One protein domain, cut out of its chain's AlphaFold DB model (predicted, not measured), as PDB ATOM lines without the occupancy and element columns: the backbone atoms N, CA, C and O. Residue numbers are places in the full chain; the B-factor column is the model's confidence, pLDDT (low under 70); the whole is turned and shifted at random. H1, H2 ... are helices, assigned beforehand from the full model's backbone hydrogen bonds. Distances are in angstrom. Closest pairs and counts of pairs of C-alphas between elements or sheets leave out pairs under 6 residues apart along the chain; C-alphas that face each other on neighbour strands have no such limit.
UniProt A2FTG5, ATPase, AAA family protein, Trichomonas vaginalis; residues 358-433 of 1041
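This is residues 358 to 433 of the 1041 residues of the protein "ATPase, AAA family protein" of Trichomonas vaginalis (UniProt A2FTG5). One long helix, H3, makes the length of the domain; short H1 and H5 pack on its residues 387 to 397, and H2 packs on H5. Short H4 is near H3 toward the other end. The 76 printed residues include five named helices, H1 to H5 in order, and no named strand: all helix. The whole is compact, radius of gyration of the C-alphas 13.1 A, spanning 40 by 21 by 19 A.

H1, residues 358 to 363, begins at C-alpha (5.317, -8.797, 11.016). H2 is 375 to 378, H3 387 to 409, 33.5 A long, H4 417 to 421. H5, 427 to 432, ends at C-alpha (5.982, 10.687, 17.830).

H1 touches H3, closest C-alphas Ser 363 and Ala 391, 5.5 A. H5 touches H3 about perpendicular, 77 degrees, Ala 397 to Phe 430 closest, C-alphas 5.5 A apart. Every O i to N i+4 pair is within hydrogen-bond range in H1, H4 and H5, 18 of 19 in H3; H2 is too short.

The printed part has no cut. The H1 to H2 link is long. Residues 410 to 414 have pLDDT under 70.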
ATOM      1  N   GLU A 358       4.760  -7.616  10.339       91.56
ATOM      2  CA  GLU A 358       5.317  -8.797  11.016       91.56
ATOM      3  C   GLU A 358       6.416  -8.429  12.028       91.56
ATOM      4  O   GLU A 358       6.368  -8.879  13.170       91.56
ATOM      5  N   ILE A 359       7.364  -7.560  11.658       92.75
ATOM      6  CA  ILE A 359       8.418  -7.057  12.556       92.75
ATOM      7  C   ILE A 359       7.803  -6.331  13.756       92.75
ATOM      8  O   ILE A 359       8.241  -6.545  14.889       92.75
ATOM      9  N   ILE A 360       6.770  -5.513  13.531       92.00
ATOM     10  CA  ILE A 360       6.001  -4.858  14.595       92.00
ATOM     11  C   ILE A 360       5.363  -5.914  15.501       92.00
ATOM     12  O   ILE A 360       5.647  -5.901  16.696       92.00
ATOM     13  N   ARG A 361       4.589  -6.865  14.953       90.12
ATOM     14  CA  ARG A 361       3.933  -7.958  15.700       90.12
ATOM     15  C   ARG A 361       4.923  -8.762  16.552       90.12
ATOM     16  O   ARG A 361       4.638  -8.996  17.721       90.12
ATOM     17  N   CYS A 362       6.086  -9.138  16.015       88.31
ATOM     18  CA  CYS A 362       7.139  -9.819  16.776       88.31
ATOM     19  C   CYS A 362       7.710  -8.923  17.889       88.31
ATOM     20  O   CYS A 362       7.833  -9.365  19.029       88.31
ATOM     21  N   SER A 363       8.003  -7.652  17.587       87.38
ATOM     22  CA  SER A 363       8.568  -6.690  18.551       87.38
ATOM     23  C   SER A 363       7.615  -6.360  19.704       87.38
ATOM     24  O   SER A 363       8.065  -6.079  20.811       87.38
ATOM     25  N   ILE A 364       6.303  -6.392  19.453       86.31
ATOM     26  CA  ILE A 364       5.255  -6.104  20.443       86.31
ATOM     27  C   ILE A 364       4.557  -7.364  20.962       86.31
ATOM     28  O   ILE A 364       3.565  -7.228  21.665       86.31
ATOM     29  N   LYS A 365       5.052  -8.578  20.672       80.81
ATOM     30  CA  LYS A 365       4.367  -9.848  20.997       80.81
ATOM     31  C   LYS A 365       3.915  -9.956  22.460       80.81
ATOM     32  O   LYS A 365       2.836 -10.472  22.727       80.81
ATOM     33  N   ASN A 366       4.721  -9.439  23.386       78.19
ATOM     34  CA  ASN A 366       4.395  -9.417  24.816       78.19
ATOM     35  C   ASN A 366       3.731  -8.093  25.253       78.19
ATOM     36  O   ASN A 366       3.219  -8.015  26.365       78.19
ATOM     37  N   THR A 367       3.802  -7.042  24.427       83.06
ATOM     38  CA  THR A 367       3.464  -5.655  24.781       83.06
ATOM     39  C   THR A 367       1.969  -5.380  24.657       83.06
ATOM     40  O   THR A 367       1.393  -5.514  23.579       83.06
ATOM     41  N   LEU A 368       1.353  -4.901  25.737       82.50
ATOM     42  CA  LEU A 368      -0.044  -4.468  25.732       82.50
ATOM     43  C   LEU A 368      -0.257  -3.257  24.801       82.50
ATOM     44  O   LEU A 368       0.276  -2.168  25.033       82.50
ATOM     45  N   LEU A 369      -1.075  -3.435  23.760       85.06
ATOM     46  CA  LEU A 369      -1.557  -2.344  22.908       85.06
ATOM     47  C   LEU A 369      -2.845  -1.722  23.451       85.06
ATOM     48  O   LEU A 369      -3.684  -2.388  24.055       85.06
ATOM     49  N   HIS A 370      -3.026  -0.433  23.174       86.00
ATOM     50  CA  HIS A 370      -4.293   0.253  23.395       86.00
ATOM     51  C   HIS A 370      -5.383  -0.349  22.496       86.00
ATOM     52  O   HIS A 370      -5.144  -0.587  21.316       86.00
ATOM     53  N   SER A 371      -6.597  -0.540  23.018       82.19
ATOM     54  CA  SER A 371      -7.694  -1.237  22.317       82.19
ATOM     55  C   SER A 371      -8.083  -0.626  20.963       82.19
ATOM     56  O   SER A 371      -8.567  -1.332  20.083       82.19
ATOM     57  N   ALA A 372      -7.832   0.673  20.774       84.25
ATOM     58  CA  ALA A 372      -7.982   1.393  19.507       84.25
ATOM     59  C   ALA A 372      -6.651   1.544  18.728       84.25
ATOM     60  O   ALA A 372      -6.365   2.596  18.158       84.25
ATOM     61  N   THR A 373      -5.760   0.553  18.783       86.62
ATOM     62  CA  THR A 373      -4.486   0.531  18.046       86.62
ATOM     63  C   THR A 373      -4.163  -0.902  17.637       86.62
ATOM     64  O   THR A 373      -3.911  -1.754  18.482       86.62
ATOM     65  N   THR A 374      -4.149  -1.159  16.332       87.75
ATOM     66  CA  THR A 374      -3.727  -2.445  15.756       87.75
ATOM     67  C   THR A 374      -2.225  -2.445  15.418       87.75
ATOM     68  O   THR A 374      -1.630  -1.373  15.275       87.75
ATOM     69  N   PRO A 375      -1.568  -3.607  15.239       86.19
ATOM     70  CA  PRO A 375      -0.223  -3.661  14.651       86.19
ATOM     71  C   PRO A 375      -0.143  -2.970  13.276       86.19
ATOM     72  O   PRO A 375       0.860  -2.344  12.939       86.19
ATOM     73  N   GLU A 376      -1.225  -3.031  12.500       90.44
ATOM     74  CA  GLU A 376      -1.373  -2.418  11.178       90.44
ATOM     75  C   GLU A 376      -1.520  -0.884  11.242       90.44
ATOM     76  O   GLU A 376      -1.152  -0.195  10.290       90.44
ATOM     77  N   ASP A 377      -2.008  -0.334  12.360       88.00
ATOM     78  CA  ASP A 377      -1.992   1.106  12.641       88.00
ATOM     79  C   ASP A 377      -0.579   1.626  12.912       88.00
ATOM     80  O   ASP A 377      -0.264   2.757  12.541       88.00
ATOM     81  N   LEU A 378       0.253   0.827  13.586       87.50
ATOM     82  CA  LEU A 378       1.624   1.201  13.942       87.50
ATOM     83  C   LEU A 378       2.556   1.200  12.726       87.50
ATOM     84  O   LEU A 378       3.514   1.963  12.691       87.50
ATOM     85  N   GLU A 379       2.259   0.403  11.700       90.75
ATOM     86  CA  GLU A 379       3.027   0.392  10.451       90.75
ATOM     87  C   GLU A 379       2.962   1.738   9.696       90.75
ATOM     88  O   GLU A 379       3.899   2.088   8.974       90.75
ATOM     89  N   GLN A 380       1.917   2.542   9.907       87.31
ATOM     90  CA  GLN A 380       1.721   3.818   9.215       87.31
ATOM     91  C   GLN A 380       2.806   4.846   9.584       87.31
ATOM     92  O   GLN A 380       2.819   5.391  10.691       87.31
ATOM     93  N   GLY A 381       3.687   5.139   8.620       84.19
ATOM     94  CA  GLY A 381       4.847   6.026   8.781       84.19
ATOM     95  C   GLY A 381       6.189   5.304   8.986       84.19
ATOM     96  O   GLY A 381       7.213   5.970   9.125       84.19
ATOM     97  N   THR A 382       6.212   3.966   8.969       90.94
ATOM     98  CA  THR A 382       7.448   3.154   9.056       90.94
ATOM     99  C   THR A 382       8.142   2.917   7.707       90.94
ATOM    100  O   THR A 382       9.073   2.119   7.606       90.94
ATOM    101  N   GLU A 383       7.699   3.597   6.648       90.31
ATOM    102  CA  GLU A 383       8.254   3.450   5.301       90.31
ATOM    103  C   GLU A 383       9.743   3.823   5.244       90.31
ATOM    104  O   GLU A 383      10.180   4.821   5.817       90.31
ATOM    105  N   GLY A 384      10.530   2.993   4.557       88.00
ATOM    106  CA  GLY A 384      11.981   3.157   4.435       88.00
ATOM    107  C   GLY A 384      12.804   2.754   5.666       88.00
ATOM    108  O   GLY A 384      14.023   2.675   5.546       88.00
ATOM    109  N   LEU A 385      12.183   2.458   6.816       91.06
ATOM    110  CA  LEU A 385      12.900   2.030   8.023       91.06
ATOM    111  C   LEU A 385      13.360   0.566   7.935       91.06
ATOM    112  O   LEU A 385      12.664  -0.302   7.402       91.06
ATOM    113  N   SER A 386      14.527   0.279   8.512       92.19
ATOM    114  CA  SER A 386      15.026  -1.086   8.708       92.19
ATOM    115  C   SER A 386      14.305  -1.799   9.861       92.19
ATOM    116  O   SER A 386      13.714  -1.171  10.744       92.19
ATOM    117  N   ALA A 387      14.394  -3.133   9.902       91.62
ATOM    118  CA  ALA A 387      13.773  -3.935  10.958       91.62
ATOM    119  C   ALA A 387      14.250  -3.536  12.370       91.62
ATOM    120  O   ALA A 387      13.450  -3.445  13.299       91.62
ATOM    121  N   GLY A 388      15.545  -3.238  12.518       91.44
ATOM    122  CA  GLY A 388      16.146  -2.779  13.770       91.44
ATOM    123  C   GLY A 388      15.677  -1.391  14.214       91.44
ATOM    124  O   GLY A 388      15.540  -1.161  15.413       91.44
ATOM    125  N   GLU A 389      15.384  -0.479  13.284       92.38
ATOM    126  CA  GLU A 389      14.809   0.835  13.612       92.38
ATOM    127  C   GLU A 389      13.353   0.706  14.062       92.38
ATOM    128  O   GLU A 389      12.980   1.279  15.082       92.38
ATOM    129  N   ILE A 390      12.555  -0.115  13.374       92.56
ATOM    130  CA  ILE A 390      11.157  -0.392  13.741       92.56
ATOM    131  C   ILE A 390      11.082  -1.033  15.136       92.56
ATOM    132  O   ILE A 390      10.358  -0.543  16.003       92.56
ATOM    133  N   ALA A 391      11.885  -2.073  15.389       90.75
ATOM    134  CA  ALA A 391      11.972  -2.718  16.700       90.75
ATOM    135  C   ALA A 391      12.442  -1.744  17.797       90.75
ATOM    136  O   ALA A 391      11.906  -1.750  18.909       90.75
ATOM    137  N   ARG A 392      13.388  -0.846  17.479       91.25
ATOM    138  CA  ARG A 392      13.826   0.223  18.387       91.25
ATOM    139  C   ARG A 392      12.697   1.208  18.697       91.25
ATOM    140  O   ARG A 392      12.534   1.550  19.865       91.25
ATOM    141  N   THR A 393      11.901   1.643  17.718       91.88
ATOM    142  CA  THR A 393      10.744   2.523  17.969       91.88
ATOM    143  C   THR A 393       9.687   1.822  18.832       91.88
ATOM    144  O   THR A 393       9.174   2.447  19.760       91.88
ATOM    145  N   CYS A 394       9.427   0.521  18.628       90.44
ATOM    146  CA  CYS A 394       8.567  -0.276  19.518       90.44
ATOM    147  C   CYS A 394       9.081  -0.246  20.969       90.44
ATOM    148  O   CYS A 394       8.343   0.112  21.889       90.44
ATOM    149  N   GLN A 395      10.367  -0.556  21.172       89.06
ATOM    150  CA  GLN A 395      10.991  -0.574  22.497       89.06
ATOM    151  C   GLN A 395      11.020   0.819  23.150       89.06
ATOM    152  O   GLN A 395      10.729   0.950  24.336       89.06
ATOM    153  N   MET A 396      11.315   1.877  22.389       89.69
ATOM    154  CA  MET A 396      11.311   3.256  22.887       89.69
ATOM    155  C   MET A 396       9.902   3.734  23.263       89.69
ATOM    156  O   MET A 396       9.756   4.442  24.258       89.69
ATOM    157  N   ALA A 397       8.858   3.322  22.534       90.44
ATOM    158  CA  ALA A 397       7.472   3.638  22.883       90.44
ATOM    159  C   ALA A 397       7.046   2.985  24.208       90.44
ATOM    160  O   ALA A 397       6.358   3.624  25.006       90.44
ATOM    161  N   LEU A 398       7.506   1.758  24.468       87.88
ATOM    162  CA  LEU A 398       7.324   1.071  25.745       87.88
ATOM    163  C   LEU A 398       8.098   1.761  26.884       87.88
ATOM    164  O   LEU A 398       7.503   2.098  27.905       87.88
ATOM    165  N   VAL A 399       9.391   2.051  26.699       88.62
ATOM    166  CA  VAL A 399      10.228   2.727  27.714       88.62
ATOM    167  C   VAL A 399       9.682   4.114  28.065       88.62
ATOM    168  O   VAL A 399       9.559   4.439  29.243       88.62
ATOM    169  N   HIS A 400       9.267   4.912  27.078       89.19
ATOM    170  CA  HIS A 400       8.676   6.231  27.330       89.19
ATOM    171  C   HIS A 400       7.326   6.138  28.066       89.19
ATOM    172  O   HIS A 400       6.947   7.074  28.768       89.19
ATOM    173  N   ARG A 401       6.580   5.030  27.932       88.38
ATOM    174  CA  ARG A 401       5.370   4.800  28.739       88.38
ATOM    175  C   ARG A 401       5.718   4.369  30.169       88.38
ATOM    176  O   ARG A 401       5.093   4.862  31.099       88.38
ATOM    177  N   ALA A 402       6.729   3.515  30.347       86.31
ATOM    178  CA  ALA A 402       7.213   3.109  31.668       86.31
ATOM    179  C   ALA A 402       7.732   4.305  32.484       86.31
ATOM    180  O   ALA A 402       7.384   4.443  33.651       86.31
ATOM    181  N   MET A 403       8.497   5.205  31.857       85.56
ATOM    182  CA  MET A 403       9.038   6.403  32.512       85.56
ATOM    183  C   MET A 403       7.945   7.328  33.061       85.56
ATOM    184  O   MET A 403       8.055   7.763  34.201       85.56
ATOM    185  N   GLU A 404       6.869   7.578  32.306       85.31
ATOM    186  CA  GLU A 404       5.711   8.350  32.798       85.31
ATOM    187  C   GLU A 404       5.044   7.699  34.012       85.31
ATOM    188  O   GLU A 404       4.646   8.383  34.950       85.31
ATOM    189  N   ILE A 405       4.904   6.371  33.981       84.25
ATOM    190  CA  ILE A 405       4.272   5.610  35.058       84.25
ATOM    191  C   ILE A 405       5.133   5.699  36.325       84.25
ATOM    192  O   ILE A 405       4.616   6.091  37.365       84.25
ATOM    193  N   VAL A 406       6.445   5.460  36.236       82.50
ATOM    194  CA  VAL A 406       7.372   5.591  37.377       82.50
ATOM    195  C   VAL A 406       7.384   7.023  37.931       82.50
ATOM    196  O   VAL A 406       7.250   7.212  39.139       82.50
ATOM    197  N   GLN A 407       7.427   8.040  37.060       81.81
ATOM    198  CA  GLN A 407       7.321   9.457  37.451       81.81
ATOM    199  C   GLN A 407       6.002   9.803  38.165       81.81
ATOM    200  O   GLN A 407       5.954  10.775  38.914       81.81
ATOM    201  N   SER A 408       4.935   9.029  37.945       78.06
ATOM    202  CA  SER A 408       3.649   9.205  38.634       78.06
ATOM    203  C   SER A 408       3.523   8.426  39.951       78.06
ATOM    204  O   SER A 408       2.589   8.685  40.706       78.06
ATOM    205  N   GLN A 409       4.427   7.476  40.225       70.06
ATOM    206  CA  GLN A 409       4.349   6.559  41.374       70.06
ATOM    207  C   GLN A 409       5.336   6.896  42.507       70.06
ATOM    208  O   GLN A 409       5.022   6.620  43.660       70.06
ATOM    209  N   ASN A 410       6.480   7.541  42.219       62.00
ATOM    210  CA  ASN A 410       7.463   8.001  43.223       62.00
ATOM    211  C   ASN A 410       7.905   6.921  44.242       62.00
ATOM    212  O   ASN A 410       7.983   7.186  45.443       62.00
ATOM    213  N   SER A 411       8.209   5.712  43.768       61.06
ATOM    214  CA  SER A 411       8.672   4.598  44.600       61.06
ATOM    215  C   SER A 411       9.839   3.836  43.961       61.06
ATOM    216  O   SER A 411       9.787   3.466  42.791       61.06
ATOM    217  N   ASP A 412      10.867   3.541  44.762       60.06
ATOM    218  CA  ASP A 412      11.979   2.632  44.423       60.06
ATOM    219  C   ASP A 412      11.628   1.155  44.733       60.06
ATOM    220  O   ASP A 412      12.490   0.362  45.108       60.06
ATOM    221  N   ALA A 413      10.341   0.801  44.663       62.19
ATOM    222  CA  ALA A 413       9.789  -0.474  45.127       62.19
ATOM    223  C   ALA A 413       9.371  -1.401  43.971       62.19
ATOM    224  O   ALA A 413       9.278  -0.978  42.816       62.19
ATOM    225  N   ASP A 414       9.093  -2.664  44.302       68.81
ATOM    226  CA  ASP A 414       8.620  -3.684  43.364       68.81
ATOM    227  C   ASP A 414       7.356  -3.247  42.606       68.81
ATOM    228  O   ASP A 414       6.474  -2.560  43.132       68.81
ATOM    229  N   VAL A 415       7.266  -3.619  41.325       75.19
ATOM    230  CA  VAL A 415       6.218  -3.090  40.445       75.19
ATOM    231  C   VAL A 415       4.981  -3.973  40.531       75.19
ATOM    232  O   VAL A 415       4.999  -5.135  40.116       75.19
ATOM    233  N   SER A 416       3.879  -3.413  41.030       78.06
ATOM    234  CA  SER A 416       2.631  -4.162  41.151       78.06
ATOM    235  C   SER A 416       2.067  -4.581  39.788       78.06
ATOM    236  O   SER A 416       2.216  -3.894  38.769       78.06
ATOM    237  N   ILE A 417       1.361  -5.713  39.775       79.69
ATOM    238  CA  ILE A 417       0.684  -6.239  38.581       79.69
ATOM    239  C   ILE A 417      -0.247  -5.192  37.942       79.69
ATOM    240  O   ILE A 417      -0.279  -5.084  36.718       79.69
ATOM    241  N   GLU A 418      -0.956  -4.384  38.734       79.81
ATOM    242  CA  GLU A 418      -1.848  -3.322  38.238       79.81
ATOM    243  C   GLU A 418      -1.080  -2.234  37.468       79.81
ATOM    244  O   GLU A 418      -1.474  -1.825  36.371       79.81
ATOM    245  N   VAL A 419       0.071  -1.809  38.000       80.94
ATOM    246  CA  VAL A 419       0.952  -0.827  37.355       80.94
ATOM    247  C   VAL A 419       1.504  -1.391  36.039       80.94
ATOM    248  O   VAL A 419       1.508  -0.684  35.027       80.94
ATOM    249  N   LEU A 420       1.866  -2.678  36.001       79.12
ATOM    250  CA  LEU A 420       2.286  -3.369  34.777       79.12
ATOM    251  C   LEU A 420       1.141  -3.567  33.764       79.12
ATOM    252  O   LEU A 420       1.383  -3.499  32.561       79.12
ATOM    253  N   GLN A 421      -0.108  -3.744  34.205       81.88
ATOM    254  CA  GLN A 421      -1.280  -3.755  33.315       81.88
ATOM    255  C   GLN A 421      -1.559  -2.365  32.708       81.88
ATOM    256  O   GLN A 421      -2.045  -2.273  31.582       81.88
ATOM    257  N   SER A 422      -1.188  -1.277  33.395       82.56
ATOM    258  CA  SER A 422      -1.304   0.103  32.885       82.56
ATOM    259  C   SER A 422      -0.256   0.486  31.816       82.56
ATOM    260  O   SER A 422      -0.340   1.564  31.202       82.56
ATOM    261  N   LEU A 423       0.724  -0.393  31.568       84.31
ATOM    262  CA  LEU A 423       1.872  -0.207  30.670       84.31
ATOM    263  C   LEU A 423       1.499  -0.429  29.188       84.31
ATOM    264  O   LEU A 423       2.094  -1.230  28.466       84.31
ATOM    265  N   VAL A 424       0.478   0.310  28.753       86.12
ATOM    266  CA  VAL A 424      -0.182   0.198  27.447       86.12
ATOM    267  C   VAL A 424       0.413   1.178  26.428       86.12
ATOM    268  O   VAL A 424       0.536   2.378  26.695       86.12
ATOM    269  N   VAL A 425       0.738   0.693  25.225       86.12
ATOM    270  CA  VAL A 425       1.274   1.499  24.112       86.12
ATOM    271  C   VAL A 425       0.180   1.804  23.078       86.12
ATOM    272  O   VAL A 425      -0.562   0.922  22.659       86.12
ATOM    273  N   GLY A 426       0.078   3.064  22.641       87.56
ATOM    274  CA  GLY A 426      -0.926   3.521  21.668       87.56
ATOM    275  C   GLY A 426      -0.334   4.325  20.507       87.56
ATOM    276  O   GLY A 426       0.714   4.962  20.648       87.56
ATOM    277  N   LYS A 427      -1.036   4.334  19.365       88.50
ATOM    278  CA  LYS A 427      -0.579   4.865  18.062       88.50
ATOM    279  C   LYS A 427       0.139   6.223  18.124       88.50
ATOM    280  O   LYS A 427       1.258   6.343  17.629       88.50
ATOM    281  N   ARG A 428      -0.451   7.225  18.794       86.94
ATOM    282  CA  ARG A 428       0.114   8.590  18.915       86.94
ATOM    283  C   ARG A 428       1.524   8.615  19.526       86.94
ATOM    284  O   ARG A 428       2.331   9.459  19.154       86.94
ATOM    285  N   ARG A 429       1.822   7.713  20.469       85.94
ATOM    286  CA  ARG A 429       3.131   7.614  21.142       85.94
ATOM    287  C   ARG A 429       4.186   7.028  20.213       85.94
ATOM    288  O   ARG A 429       5.282   7.565  20.131       85.94
ATOM    289  N   PHE A 430       3.828   5.967  19.494       88.56
ATOM    290  CA  PHE A 430       4.700   5.340  18.506       88.56
ATOM    291  C   PHE A 430       5.043   6.312  17.367       88.56
ATOM    292  O   PHE A 430       6.214   6.510  17.061       88.56
ATOM    293  N   GLN A 431       4.041   7.006  16.812       88.00
ATOM    294  CA  GLN A 431       4.242   7.947  15.703       88.00
ATOM    295  C   GLN A 431       5.138   9.145  16.068       88.00
ATOM    296  O   GLN A 431       5.961   9.551  15.253       88.00
ATOM    297  N   LYS A 432       5.059   9.656  17.307       88.19
ATOM    298  CA  LYS A 432       5.982  10.687  17.830       88.19
ATOM    299  C   LYS A 432       7.445  10.226  17.939       88.19
ATOM    300  O   LYS A 432       8.329  11.067  18.038       88.19
ATOM    301  N   LEU A 433       7.696   8.916  17.956       88.31
ATOM    302  CA  LEU A 433       9.025   8.309  18.104       88.31
ATOM    303  C   LEU A 433       9.572   7.733  16.784       88.31
ATOM    304  O   LEU A 433      10.640   7.118  16.771       88.31
TER     305      LEU A 433